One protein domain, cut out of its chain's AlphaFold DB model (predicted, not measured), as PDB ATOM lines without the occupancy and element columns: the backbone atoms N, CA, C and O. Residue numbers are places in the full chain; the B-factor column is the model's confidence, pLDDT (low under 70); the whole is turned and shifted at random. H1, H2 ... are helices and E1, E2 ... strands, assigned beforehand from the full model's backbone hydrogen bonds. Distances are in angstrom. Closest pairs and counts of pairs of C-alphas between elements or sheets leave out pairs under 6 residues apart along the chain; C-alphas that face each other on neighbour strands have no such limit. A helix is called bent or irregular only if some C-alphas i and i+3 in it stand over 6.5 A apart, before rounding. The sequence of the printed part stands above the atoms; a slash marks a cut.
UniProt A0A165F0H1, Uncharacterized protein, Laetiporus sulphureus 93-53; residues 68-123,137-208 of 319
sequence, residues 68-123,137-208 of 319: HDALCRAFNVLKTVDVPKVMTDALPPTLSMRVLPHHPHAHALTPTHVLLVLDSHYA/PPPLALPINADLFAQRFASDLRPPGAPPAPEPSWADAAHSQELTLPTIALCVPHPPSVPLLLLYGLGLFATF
ATOM      1  N   HIS A  68      44.714 -44.024 -14.504       96.75
ATOM      2  CA  HIS A  68      43.672 -44.065 -15.539       96.75
ATOM      3  C   HIS A  68      42.810 -42.813 -15.472       96.75
ATOM      4  O   HIS A  68      42.621 -42.136 -16.478       96.75
ATOM      5  N   ASP A  69      42.351 -42.465 -14.278       95.69
ATOM      6  CA  ASP A  69      41.554 -41.263 -14.079       95.69
ATOM      7  C   ASP A  69      42.351 -39.980 -14.387       95.69
ATOM      8  O   ASP A  69      41.835 -39.068 -15.033       95.69
ATOM      9  N   ALA A  70      43.638 -39.931 -14.022       94.12
ATOM     10  CA  ALA A  70      44.530 -38.841 -14.428       94.12
ATOM     11  C   ALA A  70      44.646 -38.742 -15.960       94.12
ATOM     12  O   ALA A  70      44.462 -37.668 -16.528       94.12
ATOM     13  N   LEU A  71      44.870 -39.858 -16.661       95.81
ATOM     14  CA  LEU A  71      44.927 -39.864 -18.125       95.81
ATOM     15  C   LEU A  71      43.621 -39.352 -18.753       95.81
ATOM     16  O   LEU A  71      43.663 -38.530 -19.665       95.81
ATOM     17  N   CYS A  72      42.465 -39.792 -18.251       95.94
ATOM     18  CA  CYS A  72      41.160 -39.330 -18.725       95.94
ATOM     19  C   CYS A  72      40.974 -37.816 -18.540       95.94
ATOM     20  O   CYS A  72      40.576 -37.128 -19.482       95.94
ATOM     21  N   ARG A  73      41.364 -37.277 -17.378       93.88
ATOM     22  CA  ARG A  73      41.332 -35.832 -17.108       93.88
ATOM     23  C   ARG A  73      42.239 -35.027 -18.041       93.88
ATOM     24  O   ARG A  73      41.809 -33.991 -18.538       93.88
ATOM     25  N   ALA A  74      43.436 -35.527 -18.363       93.31
ATOM     26  CA  ALA A  74      44.341 -34.869 -19.316       93.31
ATOM     27  C   ALA A  74      43.726 -34.708 -20.726       93.31
ATOM     28  O   ALA A  74      44.087 -33.788 -21.463       93.31
ATOM     29  N   PHE A  75      42.771 -35.579 -21.075       95.19
ATOM     30  CA  PHE A  75      42.007 -35.549 -22.324       95.19
ATOM     31  C   PHE A  75      40.586 -34.975 -22.179       95.19
ATOM     32  O   PHE A  75      39.760 -35.144 -23.071       95.19
ATOM     33  N   ASN A  76      40.273 -34.308 -21.064       94.69
ATOM     34  CA  ASN A  76      38.957 -33.720 -20.792       94.69
ATOM     35  C   ASN A  76      37.769 -34.702 -20.865       94.69
ATOM     36  O   ASN A  76      36.653 -34.316 -21.220       94.69
ATOM     37  N   VAL A  77      37.983 -35.976 -20.542       95.62
ATOM     38  CA  VAL A  77      36.924 -36.992 -20.559       95.62
ATOM     39  C   VAL A  77      36.798 -37.686 -19.210       95.62
ATOM     40  O   VAL A  77      37.748 -37.768 -18.434       95.62
ATOM     41  N   LEU A  78      35.606 -38.197 -18.922       95.88
ATOM     42  CA  LEU A  78      35.348 -39.077 -17.793       95.88
ATOM     43  C   LEU A  78      35.877 -40.484 -18.087       95.88
ATOM     44  O   LEU A  78      35.840 -40.966 -19.221       95.88
ATOM     45  N   LYS A  79      36.332 -41.164 -17.035       96.50
ATOM     46  CA  LYS A  79      36.721 -42.573 -17.094       96.50
ATOM     47  C   LYS A  79      35.510 -43.443 -17.442       96.50
ATOM     48  O   LYS A  79      34.543 -43.505 -16.686       96.50
ATOM     49  N   THR A  80      35.583 -44.151 -18.567       95.25
ATOM     50  CA  THR A  80      34.558 -45.121 -18.969       95.25
ATOM     51  C   THR A  80      34.696 -46.391 -18.133       95.25
ATOM     52  O   THR A  80      35.685 -47.112 -18.258       95.25
ATOM     53  N   VAL A  81      33.714 -46.660 -17.271       91.62
ATOM     54  CA  VAL A  81      33.671 -47.864 -16.418       91.62
ATOM     55  C   VAL A  81      32.937 -49.029 -17.082       91.62
ATOM     56  O   VAL A  81      33.314 -50.184 -16.893       91.62
ATOM     57  N   ASP A  82      31.959 -48.722 -17.932       86.19
ATOM     58  CA  ASP A  82      31.096 -49.706 -18.580       86.19
ATOM     59  C   ASP A  82      31.522 -49.924 -20.031       86.19
ATOM     60  O   ASP A  82      30.819 -49.564 -20.975       86.19
ATOM     61  N   VAL A  83      32.709 -50.503 -20.233       87.50
ATOM     62  CA  VAL A  83      33.074 -50.978 -21.571       87.50
ATOM     63  C   VAL A  83      32.252 -52.240 -21.842       87.50
ATOM     64  O   VAL A  83      32.333 -53.177 -21.038       87.50
ATOM     65  N   PRO A  84      31.456 -52.293 -22.931       81.38
ATOM     66  CA  PRO A  84      30.655 -53.466 -23.251       81.38
ATOM     67  C   PRO A  84      31.521 -54.717 -23.168       81.38
ATOM     68  O   PRO A  84      32.577 -54.790 -23.804       81.38
ATOM     69  N   LYS A  85      31.101 -55.687 -22.343       74.31
ATOM     70  CA  LYS A  85      31.801 -56.969 -22.257       74.31
ATOM     71  C   LYS A  85      31.854 -57.532 -23.669       74.31
ATOM     72  O   LYS A  85      30.812 -57.759 -24.279       74.31
ATOM     73  N   VAL A  86      33.066 -57.721 -24.179       67.38
ATOM     74  CA  VAL A  86      33.321 -58.309 -25.494       67.38
ATOM     75  C   VAL A  86      32.924 -59.780 -25.393       67.38
ATOM     76  O   VAL A  86      33.748 -60.630 -25.080       67.38
ATOM     77  N   MET A  87      31.626 -60.073 -25.505       55.97
ATOM     78  CA  MET A  87      31.113 -61.433 -25.328       55.97
ATOM     79  C   MET A  87      31.213 -62.259 -26.609       55.97
ATOM     80  O   MET A  87      31.192 -63.482 -26.517       55.97
ATOM     81  N   THR A  88      31.361 -61.634 -27.777       54.47
ATOM     82  CA  THR A  88      31.254 -62.342 -29.058       54.47
ATOM     83  C   THR A  88      31.918 -61.547 -30.193       54.47
ATOM     84  O   THR A  88      31.346 -60.627 -30.766       54.47
ATOM     85  N   ASP A  89      33.163 -61.916 -30.486       62.44
ATOM     86  CA  ASP A  89      33.914 -61.777 -31.747       62.44
ATOM     87  C   ASP A  89      34.249 -60.404 -32.357       62.44
ATOM     88  O   ASP A  89      35.160 -60.350 -33.187       62.44
ATOM     89  N   ALA A  90      33.638 -59.289 -31.954       83.56
ATOM     90  CA  ALA A  90      34.018 -57.977 -32.489       83.56
ATOM     91  C   ALA A  90      34.100 -56.889 -31.415       83.56
ATOM     92  O   ALA A  90      33.170 -56.672 -30.639       83.56
ATOM     93  N   LEU A  91      35.227 -56.172 -31.396       87.00
ATOM     94  CA  LEU A  91      35.357 -54.934 -30.634       87.00
ATOM     95  C   LEU A  91      34.455 -53.861 -31.261       87.00
ATOM     96  O   LEU A  91      34.362 -53.800 -32.491       87.00
ATOM     97  N   PRO A  92      33.799 -53.009 -30.453       92.44
ATOM     98  CA  PRO A  92      32.965 -51.947 -30.993       92.44
ATOM     99  C   PRO A  92      33.844 -50.998 -31.819       92.44
ATOM    100  O   PRO A  92      34.875 -50.576 -31.302       92.44
ATOM    101  N   PRO A  93      33.482 -50.642 -33.068       93.06
ATOM    102  CA  PRO A  93      34.324 -49.809 -33.936       93.06
ATOM    103  C   PRO A  93      34.467 -48.372 -33.423       93.06
ATOM    104  O   PRO A  93      35.427 -47.678 -33.749       93.06
ATOM    105  N   THR A  94      33.511 -47.930 -32.608       94.75
ATOM    106  CA  THR A  94      33.497 -46.624 -31.954       94.75
ATOM    107  C   THR A  94      33.092 -46.778 -30.493       94.75
ATOM    108  O   THR A  94      32.289 -47.650 -30.162       94.75
ATOM    109  N   LEU A  95      33.605 -45.911 -29.626       95.69
ATOM    110  CA  LEU A  95      33.213 -45.819 -28.224       95.69
ATOM    111  C   LEU A  95      32.945 -44.358 -27.864       95.69
ATOM    112  O   LEU A  95      33.744 -43.479 -28.190       95.69
ATOM    113  N   SER A  96      31.833 -44.116 -27.176       96.19
ATOM    114  CA  SER A  96      31.478 -42.789 -26.681       96.19
ATOM    115  C   SER A  96      32.083 -42.555 -25.295       96.19
ATOM    116  O   SER A  96      32.004 -43.409 -24.410       96.19
ATOM    117  N   MET A  97      32.715 -41.398 -25.108       96.81
ATOM    118  CA  MET A  97      33.284 -40.952 -23.838       96.81
ATOM    119  C   MET A  97      32.639 -39.634 -23.422       96.81
ATOM    120  O   MET A  97      32.544 -38.709 -24.225       96.81
ATOM    121  N   ARG A  98      32.218 -39.526 -22.162       96.75
ATOM    122  CA  ARG A  98      31.622 -38.291 -21.640       96.75
ATOM    123  C   ARG A  98      32.690 -37.230 -21.424       96.75
ATOM    124  O   ARG A  98      33.731 -37.518 -20.842       96.75
ATOM    125  N   VAL A  99      32.419 -36.011 -21.863       95.62
ATOM    126  CA  VAL A  99      33.282 -34.844 -21.672       95.62
ATOM    127  C   VAL A  99      33.086 -34.301 -20.260       95.62
ATOM    128  O   VAL A  99      31.968 -34.280 -19.739       95.62
ATOM    129  N   LEU A 100      34.167 -33.857 -19.621       94.56
ATOM    130  CA  LEU A 100      34.079 -33.211 -18.315       94.56
ATOM    131  C   LEU A 100      33.440 -31.811 -18.466       94.56
ATOM    132  O   LEU A 100      33.946 -30.994 -19.235       94.56
ATOM    133  N   PRO A 101      32.357 -31.492 -17.729       87.81
ATOM    134  CA  PRO A 101      31.581 -30.263 -17.937       87.81
ATOM    135  C   PRO A 101      32.325 -28.974 -17.558       87.81
ATOM    136  O   PRO A 101      32.002 -27.902 -18.064       87.81
ATOM    137  N   HIS A 102      33.333 -29.060 -16.685       72.50
ATOM    138  CA  HIS A 102      34.042 -27.902 -16.138       72.50
ATOM    139  C   HIS A 102      35.521 -28.213 -15.932       72.50
ATOM    140  O   HIS A 102      35.990 -28.276 -14.797       72.50
ATOM    141  N   HIS A 103      36.271 -28.438 -17.010       69.06
ATOM    142  CA  HIS A 103      37.721 -28.520 -16.876       69.06
ATOM    143  C   HIS A 103      38.322 -27.107 -16.942       69.06
ATOM    144  O   HIS A 103      38.282 -26.477 -17.999       69.06
ATOM    145  N   PRO A 104      38.868 -26.578 -15.830       63.44
ATOM    146  CA  PRO A 104      39.341 -25.194 -15.746       63.44
ATOM    147  C   PRO A 104      40.611 -24.938 -16.567       63.44
ATOM    148  O   PRO A 104      41.011 -23.790 -16.749       63.44
ATOM    149  N   HIS A 105      41.256 -25.987 -17.083       61.19
ATOM    150  CA  HIS A 105      42.458 -25.845 -17.893       61.19
ATOM    151  C   HIS A 105      42.103 -25.782 -19.380       61.19
ATOM    152  O   HIS A 105      41.760 -26.797 -19.985       61.19
ATOM    153  N   ALA A 106      42.293 -24.602 -19.976       58.44
ATOM    154  CA  ALA A 106      42.163 -24.308 -21.408       58.44
ATOM    155  C   ALA A 106      43.136 -25.090 -22.325       58.44
ATOM    156  O   ALA A 106      43.226 -24.812 -23.518       58.44
ATOM    157  N   HIS A 107      43.887 -26.050 -21.778       70.00
ATOM    158  CA  HIS A 107      44.950 -26.792 -22.462       70.00
ATOM    159  C   HIS A 107      44.694 -28.299 -22.534       70.00
ATOM    160  O   HIS A 107      45.603 -29.050 -22.885       70.00
ATOM    161  N   ALA A 108      43.495 -28.764 -22.170       78.81
ATOM    162  CA  ALA A 108      43.190 -30.182 -22.282       78.81
ATOM    163  C   ALA A 108      43.248 -30.624 -23.751       78.81
ATOM    164  O   ALA A 108      42.744 -29.940 -24.645       78.81
ATOM    165  N   LEU A 109      43.892 -31.762 -24.000       90.94
ATOM    166  CA  LEU A 109      44.030 -32.290 -25.351       90.94
ATOM    167  C   LEU A 109      42.718 -32.935 -25.785       90.94
ATOM    168  O   LEU A 109      42.099 -33.668 -25.020       90.94
ATOM    169  N   THR A 110      42.325 -32.741 -27.040       92.69
ATOM    170  CA  THR A 110      41.194 -33.480 -27.605       92.69
ATOM    171  C   THR A 110      41.650 -34.898 -27.965       92.69
ATOM    172  O   THR A 110      42.585 -35.055 -28.767       92.69
ATOM    173  N   PRO A 111      41.044 -35.950 -27.384       96.00
ATOM    174  CA  PRO A 111      41.317 -37.312 -27.806       96.00
ATOM    175  C   PRO A 111      40.758 -37.527 -29.211       96.00
ATOM    176  O   PRO A 111      39.732 -36.975 -29.580       96.00
ATOM    177  N   THR A 112      41.444 -38.346 -29.996       95.69
ATOM    178  CA  THR A 112      41.063 -38.691 -31.380       95.69
ATOM    179  C   THR A 112      40.576 -40.131 -31.496       95.69
ATOM    180  O   THR A 112      39.827 -40.451 -32.408       95.69
ATOM    181  N   HIS A 113      41.027 -40.999 -30.588       96.00
ATOM    182  CA  HIS A 113      40.740 -42.427 -30.583       96.00
ATOM    183  C   HIS A 113      40.612 -42.917 -29.142       96.00
ATOM    184  O   HIS A 113      41.090 -42.273 -28.201       96.00
ATOM    185  N   VAL A 114      40.031 -44.103 -28.994       96.94
ATOM    186  CA  VAL A 114      40.051 -44.871 -27.749       96.94
ATOM    187  C   VAL A 114      40.885 -46.126 -27.945       96.94
ATOM    188  O   VAL A 114      40.585 -46.952 -28.804       96.94
ATOM    189  N   LEU A 115      41.908 -46.308 -27.113       96.81
ATOM    190  CA  LEU A 115      42.588 -47.591 -26.992       96.81
ATOM    191  C   LEU A 115      41.743 -48.528 -26.133       96.81
ATOM    192  O   LEU A 115      41.522 -48.256 -24.954       96.81
ATOM    193  N   LEU A 116      41.312 -49.642 -26.717       96.12
ATOM    194  CA  LEU A 116      40.740 -50.769 -25.990       96.12
ATOM    195  C   LEU A 116      41.876 -51.719 -25.620       96.12
ATOM    196  O   LEU A 116      42.336 -52.517 -26.441       96.12
ATOM    197  N   VAL A 117      42.362 -51.593 -24.387       95.88
ATOM    198  CA  VAL A 117      43.495 -52.363 -23.879       95.88
ATOM    199  C   VAL A 117      43.019 -53.723 -23.388       95.88
ATOM    200  O   VAL A 117      42.209 -53.828 -22.465       95.88
ATOM    201  N   LEU A 118      43.568 -54.759 -24.011       94.19
ATOM    202  CA  LEU A 118      43.288 -56.163 -23.767       94.19
ATOM    203  C   LEU A 118      44.524 -56.833 -23.174       94.19
ATOM    204  O   LEU A 118      45.658 -56.520 -23.543       94.19
ATOM    205  N   ASP A 119      44.310 -57.790 -22.281       94.06
ATOM    206  CA  ASP A 119      45.394 -58.625 -21.778       94.06
ATOM    207  C   ASP A 119      45.769 -59.687 -22.832       94.06
ATOM    208  O   ASP A 119      44.959 -60.523 -23.245       94.06
ATOM    209  N   SER A 120      47.025 -59.632 -23.276       92.62
ATOM    210  CA  SER A 120      47.601 -60.511 -24.297       92.62
ATOM    211  C   SER A 120      47.566 -61.997 -23.930       92.62
ATOM    212  O   SER A 120      47.522 -62.839 -24.829       92.62
ATOM    213  N   HIS A 121      47.534 -62.341 -22.639       87.50
ATOM    214  CA  HIS A 121      47.439 -63.729 -22.199       87.50
ATOM    215  C   HIS A 121      46.119 -64.364 -22.640       87.50
ATOM    216  O   HIS A 121      46.103 -65.523 -23.060       87.50
ATOM    217  N   TYR A 122      45.032 -63.589 -22.656       81.81
ATOM    218  CA  TYR A 122      43.724 -64.083 -23.078       81.81
ATOM    219  C   TYR A 122      43.581 -64.195 -24.591       81.81
ATOM    220  O   TYR A 122      42.895 -65.095 -25.063       81.81
ATOM    221  N   ALA A 123      44.283 -63.359 -25.362       76.50
ATOM    222  CA  ALA A 123      44.269 -63.437 -26.825       76.50
ATOM    223  C   ALA A 123      44.855 -64.757 -27.367       76.50
ATOM    224  O   ALA A 123      44.614 -65.119 -28.516       76.50
ATOM    225  N   PRO A 137      38.713 -60.118 -17.060       86.69
ATOM    226  CA  PRO A 137      38.621 -58.722 -16.676       86.69
ATOM    227  C   PRO A 137      38.121 -57.897 -17.875       86.69
ATOM    228  O   PRO A 137      38.474 -58.200 -19.020       86.69
ATOM    229  N   PRO A 138      37.284 -56.872 -17.645       89.94
ATOM    230  CA  PRO A 138      36.817 -56.016 -18.725       89.94
ATOM    231  C   PRO A 138      38.002 -55.271 -19.371       89.94
ATOM    232  O   PRO A 138      38.960 -54.927 -18.672       89.94
ATOM    233  N   PRO A 139      37.950 -55.006 -20.690       93.56
ATOM    234  CA  PRO A 139      38.959 -54.189 -21.358       93.56
ATOM    235  C   PRO A 139      39.014 -52.781 -20.760       93.56
ATOM    236  O   PRO A 139      37.987 -52.216 -20.379       93.56
ATOM    237  N   LEU A 140      40.206 -52.184 -20.729       95.81
ATOM    238  CA  LEU A 140      40.361 -50.783 -20.332       95.81
ATOM    239  C   LEU A 140      40.171 -49.885 -21.556       95.81
ATOM    240  O   LEU A 140      40.851 -50.072 -22.561       95.81
ATOM    241  N   ALA A 141      39.293 -48.890 -21.458       97.19
ATOM    242  CA  ALA A 141      39.145 -47.842 -22.466       97.19
ATOM    243  C   ALA A 141      39.986 -46.618 -22.081       97.19
ATOM    244  O   ALA A 141      39.716 -45.971 -21.064       97.19
ATOM    245  N   LEU A 142      41.009 -46.309 -22.883       97.81
ATOM    246  CA  LEU A 142      41.931 -45.195 -22.645       97.81
ATOM    247  C   LEU A 142      41.839 -44.160 -23.775       97.81
ATOM    248  O   LEU A 142      42.016 -44.530 -24.939       97.81
ATOM    249  N   PRO A 143      41.604 -42.874 -23.469       97.56
ATOM    250  CA  PRO A 143      41.612 -41.829 -24.481       97.56
ATOM    251  C   PRO A 143      43.040 -41.575 -24.966       97.56
ATOM    252  O   PRO A 143      43.974 -41.525 -24.162       97.56
ATOM    253  N   ILE A 144      43.210 -41.393 -26.276       96.75
ATOM    254  CA  ILE A 144      44.492 -41.002 -26.864       96.75
ATOM    255  C   ILE A 144      44.332 -39.975 -27.985       96.75
ATOM    256  O   ILE A 144      43.355 -39.957 -28.738       96.75
ATOM    257  N   ASN A 145      45.372 -39.170 -28.172       95.19
ATOM    258  CA  ASN A 145      45.631 -38.501 -29.438       95.19
ATOM    259  C   ASN A 145      46.580 -39.389 -30.263       95.19
ATOM    260  O   ASN A 145      47.719 -39.619 -29.852       95.19
ATOM    261  N   ALA A 146      46.103 -39.941 -31.383       94.06
ATOM    262  CA  ALA A 146      46.838 -40.937 -32.162       94.06
ATOM    263  C   ALA A 146      48.099 -40.361 -32.819       94.06
ATOM    264  O   ALA A 146      49.108 -41.059 -32.912       94.06
ATOM    265  N   ASP A 147      48.083 -39.084 -33.205       93.31
ATOM    266  CA  ASP A 147      49.264 -38.418 -33.749       93.31
ATOM    267  C   ASP A 147      50.329 -38.210 -32.676       93.31
ATOM    268  O   ASP A 147      51.495 -38.544 -32.893       93.31
ATOM    269  N   LEU A 148      49.932 -37.731 -31.494       94.06
ATOM    270  CA  LEU A 148      50.839 -37.603 -30.355       94.06
ATOM    271  C   LEU A 148      51.406 -38.970 -29.945       94.06
ATOM    272  O   LEU A 148      52.600 -39.086 -29.668       94.06
ATOM    273  N   PHE A 149      50.574 -40.015 -29.957       95.69
ATOM    274  CA  PHE A 149      51.018 -41.382 -29.703       95.69
ATOM    275  C   PHE A 149      52.064 -41.829 -30.731       95.69
ATOM    276  O   PHE A 149      53.162 -42.222 -30.343       95.69
ATOM    277  N   ALA A 150      51.788 -41.693 -32.030       94.50
ATOM    278  CA  ALA A 150      52.715 -42.074 -33.100       94.50
ATOM    279  C   ALA A 150      54.041 -41.285 -33.063       94.50
ATOM    280  O   ALA A 150      55.089 -41.786 -33.475       94.50
ATOM    281  N   GLN A 151      54.017 -40.051 -32.554       94.94
ATOM    282  CA  GLN A 151      55.220 -39.241 -32.343       94.94
ATOM    283  C   GLN A 151      56.058 -39.706 -31.148       94.94
ATOM    284  O   GLN A 151      57.273 -39.506 -31.149       94.94
ATOM    285  N   ARG A 152      55.433 -40.287 -30.116       96.38
ATOM    286  CA  ARG A 152      56.065 -40.604 -28.822       96.38
ATOM    287  C   ARG A 152      56.353 -42.086 -28.613       96.38
ATOM    288  O   ARG A 152      57.204 -42.420 -27.793       96.38
ATOM    289  N   PHE A 153      55.716 -42.955 -29.381       96.62
ATOM    290  CA  PHE A 153      55.900 -44.399 -29.357       96.62
ATOM    291  C   PHE A 153      56.364 -44.881 -30.733       96.62
ATOM    292  O   PHE A 153      56.167 -44.211 -31.748       96.62
ATOM    293  N   ALA A 154      57.072 -46.007 -30.772       94.25
ATOM    294  CA  ALA A 154      57.473 -46.632 -32.031       94.25
ATOM    295  C   ALA A 154      56.433 -47.643 -32.541       94.25
ATOM    296  O   ALA A 154      56.468 -47.991 -33.719       94.25
ATOM    297  N   SER A 155      55.515 -48.097 -31.678       90.38
ATOM    298  CA  SER A 155      54.402 -48.953 -32.088       90.38
ATOM    299  C   SER A 155      53.478 -48.200 -33.042       90.38
ATOM    300  O   SER A 155      52.953 -47.136 -32.703       90.38
ATOM    301  N   ASP A 156      53.298 -48.741 -34.245       84.88
ATOM    302  CA  ASP A 156      52.408 -48.152 -35.234       84.88
ATOM    303  C   ASP A 156      50.971 -48.586 -34.947       84.88
ATOM    304  O   ASP A 156      50.544 -49.685 -35.296       84.88
ATOM    305  N   LEU A 157      50.244 -47.717 -34.247       83.94
ATOM    306  CA  LEU A 157      48.811 -47.867 -34.010       83.94
ATOM    307  C   LEU A 157      47.979 -47.045 -34.996       83.94
ATOM    308  O   LEU A 157      46.786 -46.877 -34.758       83.94
ATOM    309  N   ARG A 158      48.571 -46.488 -36.066       77.69
ATOM    310  CA  ARG A 158      47.815 -45.630 -36.983       77.69
ATOM    311  C   ARG A 158      46.744 -46.446 -37.704       77.69
ATOM    312  O   ARG A 158      47.081 -47.348 -38.475       77.69
ATOM    313  N   PRO A 159      45.458 -46.118 -37.514       75.50
ATOM    314  CA  PRO A 159      44.437 -46.664 -38.380       75.50
ATOM    315  C   PRO A 159      44.612 -46.102 -39.801       75.50
ATOM    316  O   PRO A 159      45.198 -45.029 -39.994       75.50
ATOM    317  N   PRO A 160      44.127 -46.822 -40.824       74.25
ATOM    318  CA  PRO A 160      44.139 -46.331 -42.192       74.25
ATOM    319  C   PRO A 160      43.210 -45.114 -42.318       74.25
ATOM    320  O   PRO A 160      41.995 -45.256 -42.421       74.25
ATOM    321  N   GLY A 161      43.804 -43.920 -42.328       79.25
ATOM    322  CA  GLY A 161      43.109 -42.638 -42.462       79.25
ATOM    323  C   GLY A 161      42.985 -41.888 -41.136       79.25
ATOM    324  O   GLY A 161      42.670 -42.469 -40.101       79.25
ATOM    325  N   ALA A 162      43.241 -40.578 -41.171       78.38
ATOM    326  CA  ALA A 162      42.979 -39.708 -40.033       78.38
ATOM    327  C   ALA A 162      41.468 -39.427 -39.977       78.38
ATOM    328  O   ALA A 162      40.928 -38.901 -40.957       78.38
ATOM    329  N   PRO A 163      40.766 -39.779 -38.886       83.44
ATOM    330  CA  PRO A 163      39.382 -39.361 -38.724       83.44
ATOM    331  C   PRO A 163      39.311 -37.825 -38.663       83.44
ATOM    332  O   PRO A 163      40.291 -37.178 -38.276       83.44
ATOM    333  N   PRO A 164      38.167 -37.222 -39.031       86.81
ATOM    334  CA  PRO A 164      37.943 -35.809 -38.757       86.81
ATOM    335  C   PRO A 164      38.085 -35.537 -37.253       86.81
ATOM    336  O   PRO A 164      37.897 -36.437 -36.428       86.81
ATOM    337  N   ALA A 165      38.420 -34.295 -36.899       88.19
ATOM    338  CA  ALA A 165      38.462 -33.883 -35.502       88.19
ATOM    339  C   ALA A 165      37.104 -34.202 -34.844       88.19
ATOM    340  O   ALA A 165      36.070 -33.822 -35.396       88.19
ATOM    341  N   PRO A 166      37.083 -34.936 -33.720       91.38
ATOM    342  CA  PRO A 166      35.827 -35.348 -33.122       91.38
ATOM    343  C   PRO A 166      35.145 -34.140 -32.487       91.38
ATOM    344  O   PRO A 166      35.740 -33.420 -31.684       91.38
ATOM    345  N   GLU A 167      33.883 -33.932 -32.846       92.69
ATOM    346  CA  GLU A 167      33.062 -32.865 -32.289       92.69
ATOM    347  C   GLU A 167      32.238 -33.411 -31.116       92.69
ATOM    348  O   GLU A 167      31.574 -34.445 -31.261       92.69
ATOM    349  N   PRO A 168      32.271 -32.757 -29.939       94.38
ATOM    350  CA  PRO A 168      31.376 -33.098 -28.845       94.38
ATOM    351  C   PRO A 168      29.918 -32.982 -29.292       94.38
ATOM    352  O   PRO A 168      29.490 -31.945 -29.795       94.38
ATOM    353  N   SER A 169      29.144 -34.035 -29.055       95.94
ATOM    354  CA  SER A 169      27.699 -34.055 -29.284       95.94
ATOM    355  C   SER A 169      26.966 -34.065 -27.949       95.94
ATOM    356  O   SER A 169      27.442 -34.646 -26.975       95.94
ATOM    357  N   TRP A 170      25.823 -33.392 -27.867       96.94
ATOM    358  CA  TRP A 170      25.001 -33.431 -26.662       96.94
ATOM    359  C   TRP A 170      24.179 -34.724 -26.634       96.94
ATOM    360  O   TRP A 170      23.408 -34.983 -27.556       96.94
ATOM    361  N   ALA A 171      24.347 -35.535 -25.589       96.19
ATOM    362  CA  ALA A 171      23.587 -36.762 -25.387       96.19
ATOM    363  C   ALA A 171      22.441 -36.511 -24.398       96.19
ATOM    364  O   ALA A 171      22.659 -36.454 -23.184       96.19
ATOM    365  N   ASP A 172      21.212 -36.397 -24.908       94.88
ATOM    366  CA  ASP A 172      20.031 -36.067 -24.095       94.88
ATOM    367  C   ASP A 172      19.784 -37.072 -22.965       94.88
ATOM    368  O   ASP A 172      19.515 -36.671 -21.839       94.88
ATOM    369  N   ALA A 173      19.946 -38.373 -23.231       93.94
ATOM    370  CA  ALA A 173      19.718 -39.426 -22.238       93.94
ATOM    371  C   ALA A 173      20.680 -39.355 -21.039       93.94
ATOM    372  O   ALA A 173      20.331 -39.761 -19.934       93.94
ATOM    373  N   ALA A 174      21.899 -38.855 -21.263       91.94
ATOM    374  CA  ALA A 174      22.918 -38.697 -20.232       91.94
ATOM    375  C   ALA A 174      22.974 -37.270 -19.664       91.94
ATOM    376  O   ALA A 174      23.686 -37.045 -18.685       91.94
ATOM    377  N   HIS A 175      22.259 -36.319 -20.281       95.38
ATOM    378  CA  HIS A 175      22.372 -34.880 -20.035       95.38
ATOM    379  C   HIS A 175      23.833 -34.405 -19.975       95.38
ATOM    380  O   HIS A 175      24.229 -33.650 -19.086       95.38
ATOM    381  N   SER A 176      24.657 -34.888 -20.906       95.69
ATOM    382  CA  SER A 176      26.092 -34.600 -20.935       95.69
ATOM    383  C   SER A 176      26.621 -34.509 -22.361       95.69
ATOM    384  O   SER A 176      26.062 -35.111 -23.275       95.69
ATOM    385  N   GLN A 177      27.729 -33.792 -22.549       96.06
ATOM    386  CA  GLN A 177      28.468 -33.833 -23.808       96.06
ATOM    387  C   GLN A 177      29.233 -35.154 -23.929       96.06
ATOM    388  O   GLN A 177      29.882 -35.592 -22.980       96.06
ATOM    389  N   GLU A 178      29.180 -35.774 -25.102       96.75
ATOM    390  CA  GLU A 178      29.846 -37.035 -25.417       96.75
ATOM    391  C   GLU A 178      30.665 -36.919 -26.706       96.75
ATOM    392  O   GLU A 178      30.237 -36.331 -27.701       96.75
ATOM    393  N   LEU A 179      31.857 -37.512 -26.681       96.19
ATOM    394  CA  LEU A 179      32.742 -37.692 -27.826       96.19
ATOM    395  C   LEU A 179      32.636 -39.135 -28.303       96.19
ATOM    396  O   LEU A 179      33.027 -40.047 -27.579       96.19
ATOM    397  N   THR A 180      32.149 -39.347 -29.523       96.50
ATOM    398  CA  THR A 180      32.161 -40.671 -30.159       96.50
ATOM    399  C   THR A 180      33.450 -40.829 -30.947       96.50
ATOM    400  O   THR A 180      33.682 -40.121 -31.923       96.50
ATOM    401  N   LEU A 181      34.303 -41.747 -30.501       95.94
ATOM    402  CA  LEU A 181      35.669 -41.888 -30.990       95.94
ATOM    403  C   LEU A 181      35.878 -43.269 -31.617       95.94
ATOM    404  O   LEU A 181      35.387 -44.257 -31.065       95.94
ATOM    405  N   PRO A 182      36.625 -43.386 -32.728       95.69
ATOM    406  CA  PRO A 182      37.050 -44.679 -33.252       95.69
ATOM    407  C   PRO A 182      37.905 -45.436 -32.232       95.69
ATOM    408  O   PRO A 182      38.700 -44.846 -31.492       95.69
ATOM    409  N   THR A 183      37.751 -46.756 -32.194       94.75
ATOM    410  CA  THR A 183      38.497 -47.617 -31.274       94.75
ATOM    411  C   THR A 183      39.688 -48.276 -31.960       94.75
ATOM    412  O   THR A 183      39.668 -48.593 -33.149       94.75
ATOM    413  N   ILE A 184      40.745 -48.507 -31.187       94.56
ATOM    414  CA  ILE A 184      41.913 -49.280 -31.602       94.56
ATOM    415  C   ILE A 184      42.143 -50.360 -30.549       94.56
ATOM    416  O   ILE A 184      42.283 -50.071 -29.360       94.56
ATOM    417  N   ALA A 185      42.185 -51.612 -30.989       94.12
ATOM    418  CA  ALA A 185      42.515 -52.738 -30.129       94.12
ATOM    419  C   ALA A 185      44.006 -52.722 -29.783       94.12
ATOM    420  O   ALA A 185      44.847 -52.628 -30.678       94.12
ATOM    421  N   LEU A 186      44.341 -52.875 -28.503       95.12
ATOM    422  CA  LEU A 186      45.726 -52.970 -28.062       95.12
ATOM    423  C   LEU A 186      45.910 -54.147 -27.104       95.12
ATOM    424  O   LEU A 186      45.528 -54.075 -25.939       95.12
ATOM    425  N   CYS A 187      46.537 -55.221 -27.578       94.88
ATOM    426  CA  CYS A 187      46.913 -56.355 -26.735       94.88
ATOM    427  C   CYS A 187      48.257 -56.083 -26.058       94.88
ATOM    428  O   CYS A 187      49.262 -55.877 -26.739       94.88
ATOM    429  N   VAL A 188      48.294 -56.126 -24.726       96.00
ATOM    430  CA  VAL A 188      49.509 -55.870 -23.939       96.00
ATOM    431  C   VAL A 188      49.744 -56.942 -22.875       96.00
ATOM    432  O   VAL A 188      48.787 -57.563 -22.412       96.00
ATOM    433  N   PRO A 189      50.996 -57.140 -22.428       96.38
ATOM    434  CA  PRO A 189      51.310 -58.040 -21.317       96.38
ATOM    435  C   PRO A 189      50.638 -57.679 -19.989       96.38
ATOM    436  O   PRO A 189      50.354 -58.563 -19.192       96.38
ATOM    437  N   HIS A 190      50.424 -56.388 -19.713       97.06
ATOM    438  CA  HIS A 190      49.905 -55.962 -18.414       97.06
ATOM    439  C   HIS A 190      49.026 -54.706 -18.526       97.06
ATOM    440  O   HIS A 190      49.522 -53.588 -18.365       97.06
ATOM    441  N   PRO A 191      47.712 -54.843 -18.780       96.75
ATOM    442  CA  PRO A 191      46.823 -53.692 -18.957       96.75
ATOM    443  C   PRO A 191      46.863 -52.641 -17.835       96.75
ATOM    444  O   PRO A 191      46.919 -51.456 -18.170       96.75
ATOM    445  N   PRO A 192      46.922 -53.000 -16.532       97.00
ATOM    446  CA  PRO A 192      46.864 -52.008 -15.456       97.00
ATOM    447  C   PRO A 192      48.004 -50.979 -15.448       97.00
ATOM    448  O   PRO A 192      47.848 -49.913 -14.861       97.00
ATOM    449  N   SER A 193      49.150 -51.261 -16.081       97.88
ATOM    450  CA  SER A 193      50.270 -50.306 -16.141       97.88
ATOM    451  C   SER A 193      50.276 -49.434 -17.402       97.88
ATOM    452  O   SER A 193      51.048 -48.477 -17.471       97.88
ATOM    453  N   VAL A 194      49.408 -49.703 -18.387       98.12
ATOM    454  CA  VAL A 194      49.324 -48.898 -19.620       98.12
ATOM    455  C   VAL A 194      48.939 -47.442 -19.350       98.12
ATOM    456  O   VAL A 194      49.617 -46.577 -19.902       98.12
ATOM    457  N   PRO A 195      47.941 -47.111 -18.503       98.12
ATOM    458  CA  PRO A 195      47.577 -45.711 -18.285       98.12
ATOM    459  C   PRO A 195      48.740 -44.877 -17.740       98.12
ATOM    460  O   PRO A 195      48.994 -43.777 -18.226       98.12
ATOM    461  N   LEU A 196      49.505 -45.444 -16.799       97.44
ATOM    462  CA  LEU A 196      50.710 -44.817 -16.261       97.44
ATOM    463  C   LEU A 196      51.764 -44.613 -17.360       97.44
ATOM    464  O   LEU A 196      52.299 -43.518 -17.508       97.44
ATOM    465  N   LEU A 197      52.035 -45.643 -18.168       97.75
ATOM    466  CA  LEU A 197      52.992 -45.550 -19.270       97.75
ATOM    467  C   LEU A 197      52.588 -44.497 -20.312       97.75
ATOM    468  O   LEU A 197      53.449 -43.755 -20.779       97.75
ATOM    469  N   LEU A 198      51.303 -44.404 -20.659       97.50
ATOM    470  CA  LEU A 198      50.794 -43.386 -21.579       97.50
ATOM    471  C   LEU A 198      50.932 -41.986 -20.992       97.50
ATOM    472  O   LEU A 198      51.408 -41.093 -21.686       97.50
ATOM    473  N   LEU A 199      50.582 -41.791 -19.720       95.75
ATOM    474  CA  LEU A 199      50.664 -40.481 -19.081       95.75
ATOM    475  C   LEU A 199      52.092 -39.915 -19.125       95.75
ATOM    476  O   LEU A 199      52.294 -38.758 -19.499       95.75
ATOM    477  N   TYR A 200      53.089 -40.741 -18.798       96.00
ATOM    478  CA  TYR A 200      54.492 -40.329 -18.851       96.00
ATOM    479  C   TYR A 200      55.036 -40.280 -20.283       96.00
ATOM    480  O   TYR A 200      55.682 -39.302 -20.652       96.00
ATOM    481  N   GLY A 201      54.735 -41.279 -21.116       95.75
ATOM    482  CA  GLY A 201      55.227 -41.365 -22.495       95.75
ATOM    483  C   GLY A 201      54.709 -40.257 -23.410       95.75
ATOM    484  O   GLY A 201      55.442 -39.779 -24.275       95.75
ATOM    485  N   LEU A 202      53.474 -39.803 -23.193       95.00
ATOM    486  CA  LEU A 202      52.870 -38.685 -23.923       95.00
ATOM    487  C   LEU A 202      53.235 -37.316 -23.324       95.00
ATOM    488  O   LEU A 202      52.931 -36.293 -23.932       95.00
ATOM    489  N   GLY A 203      53.898 -37.277 -22.162       93.19
ATOM    490  CA  GLY A 203      54.264 -36.032 -21.482       93.19
ATOM    491  C   GLY A 203      53.093 -35.319 -20.797       93.19
ATOM    492  O   GLY A 203      53.146 -34.109 -20.612       93.19
ATOM    493  N   LEU A 204      52.037 -36.050 -20.427       92.31
ATOM    494  CA  LEU A 204      50.803 -35.495 -19.854       92.31
ATOM    495  C   LEU A 204      50.864 -35.321 -18.334       92.31
ATOM    496  O   LEU A 204      50.012 -34.666 -17.752       92.31
ATOM    497  N   PHE A 205      51.875 -35.873 -17.667       87.19
ATOM    498  CA  PHE A 205      52.035 -35.740 -16.215       87.19
ATOM    499  C   PHE A 205      52.184 -34.273 -15.755       87.19
ATOM    500  O   PHE A 205      51.865 -33.962 -14.611       87.19
ATOM    501  N   ALA A 206      52.650 -33.374 -16.632       80.19
ATOM    502  CA  ALA A 206      52.888 -31.966 -16.311       80.19
ATOM    503  C   ALA A 206      51.593 -31.159 -16.116       80.19
ATOM    504  O   ALA A 206      51.610 -30.124 -15.461       80.19
ATOM    505  N   THR A 207      50.453 -31.631 -16.636       73.50
ATOM    506  CA  THR A 207      49.173 -30.918 -16.483       73.50
ATOM    507  C   THR A 207      48.596 -31.014 -15.071       73.50
ATOM    508  O   THR A 207      47.604 -30.356 -14.781       73.50
ATOM    509  N   PHE A 208      49.189 -31.843 -14.205       71.75
ATOM    510  CA  PHE A 208      48.739 -32.077 -12.831       71.75
ATOM    511  C   PHE A 208      49.579 -31.341 -11.791       71.75
ATOM    512  O   PHE A 208      49.383 -31.574 -10.599       71.75
TER     513      PHE A 208
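Overview. This is residues 68 to 123 and 137 to 208 of the 319 residues of an uncharacterized protein of Laetiporus sulphureus 93-53 (UniProt A0A165F0H1). A strongly twisted sheet is built along the long, bent strand E5, with E1 and E4 paired to its first part and E2 to its last part, and E3 beyond E2. H1 and H4 lie side by side over the E2 and E3 part, while H2 and H3 only graze the sheet and long loops make much of the rest. The printed part has 128 residues with five named helices and five named strands; along the chain H1 comes first, then E1 and E2, then H2, E3, H3, then E4 and E5, and last H4 and H5; the sheet is branched, with E2 and E5 parallel and the neighbour pairs E1 and E5, E2 and E3, and E4 and E5 antiparallel, and the class is mixed, helices and strands. It is compact, with a radius of gyration of the C-alphas of 14.2 A and spans of 39 by 34 by 28 A.

Arrangement. E5, residues 176 to 188, bends by 65 degrees at residue 182. E1, residues 94 to 98, is antiparallel to it on one side, with N 95 and O 181 at 2.8 A. On the other side are E2, residues 113 to 119, parallel, with N 116 and O 184 at 2.8 A, and E4, residues 169 to 171, antiparallel, with N 178 and O 169 at 2.8 A. E4 and E5 form a hairpin. E3, residues 140 to 144, is antiparallel to E2, with N 115 and O 142 at 2.8 A. H1, residues 68 to 74, is over E3 at a height over the sheet of 8.8 A, on a local plane only just fitted, to 6 C-alphas. H4, residues 191 to 201, is only just over E2, with 3 of its C-alphas, at a height over the sheet of 8.1 A. H1 and H4 touch at a shallow tilt of 29 degrees, the same way; their closest C-alphas, of His 68 and Pro 195, are 5.0 A apart. H5, residues 204 to 208, only just touches H1, with 3 pairs of C-alphas within 8 A, the closest being Ala 74 and Leu 204 at 6.5 A. H2, residues 120 to 123, only grazes the sheet, and so does H3, residues 146 to 152. In H1 and H3 every O i to N i+4 pair is within hydrogen-bond range, in H4 5 of 7 and in H5 0 of 1, with 2 of 2 O i to N i+3 pairs; H2 is too short for an i+4 pair.

Along the chain. H1 begins with C-alpha 68 at (43.672, -44.065, -15.539). E5 is 31.8 A from first to last C-alpha, ending at (49.509, -55.870, -23.939); E2 is 19.0 A and E1 13.4 A. H4 is 15.3 A long and only just irregular: C-alphas 192 and 195 are 6.9 A apart. H5 ends with C-alpha 208 at (48.739, -32.077, -12.831).

Size, cuts and confidence. The two C-alphas farthest apart, of Thr 88 and Ala 106, are 40.3 A apart. Residues 124 to 136 are not printed, and C-alphas 123 and 137 are 12.5 A apart across this cut. The links H1 to E1, E1 to E2 and H3 to E4 are long. The mean pLDDT of the printed part is 90.0; residues 86 to 89 and 103 to 106 are under 70.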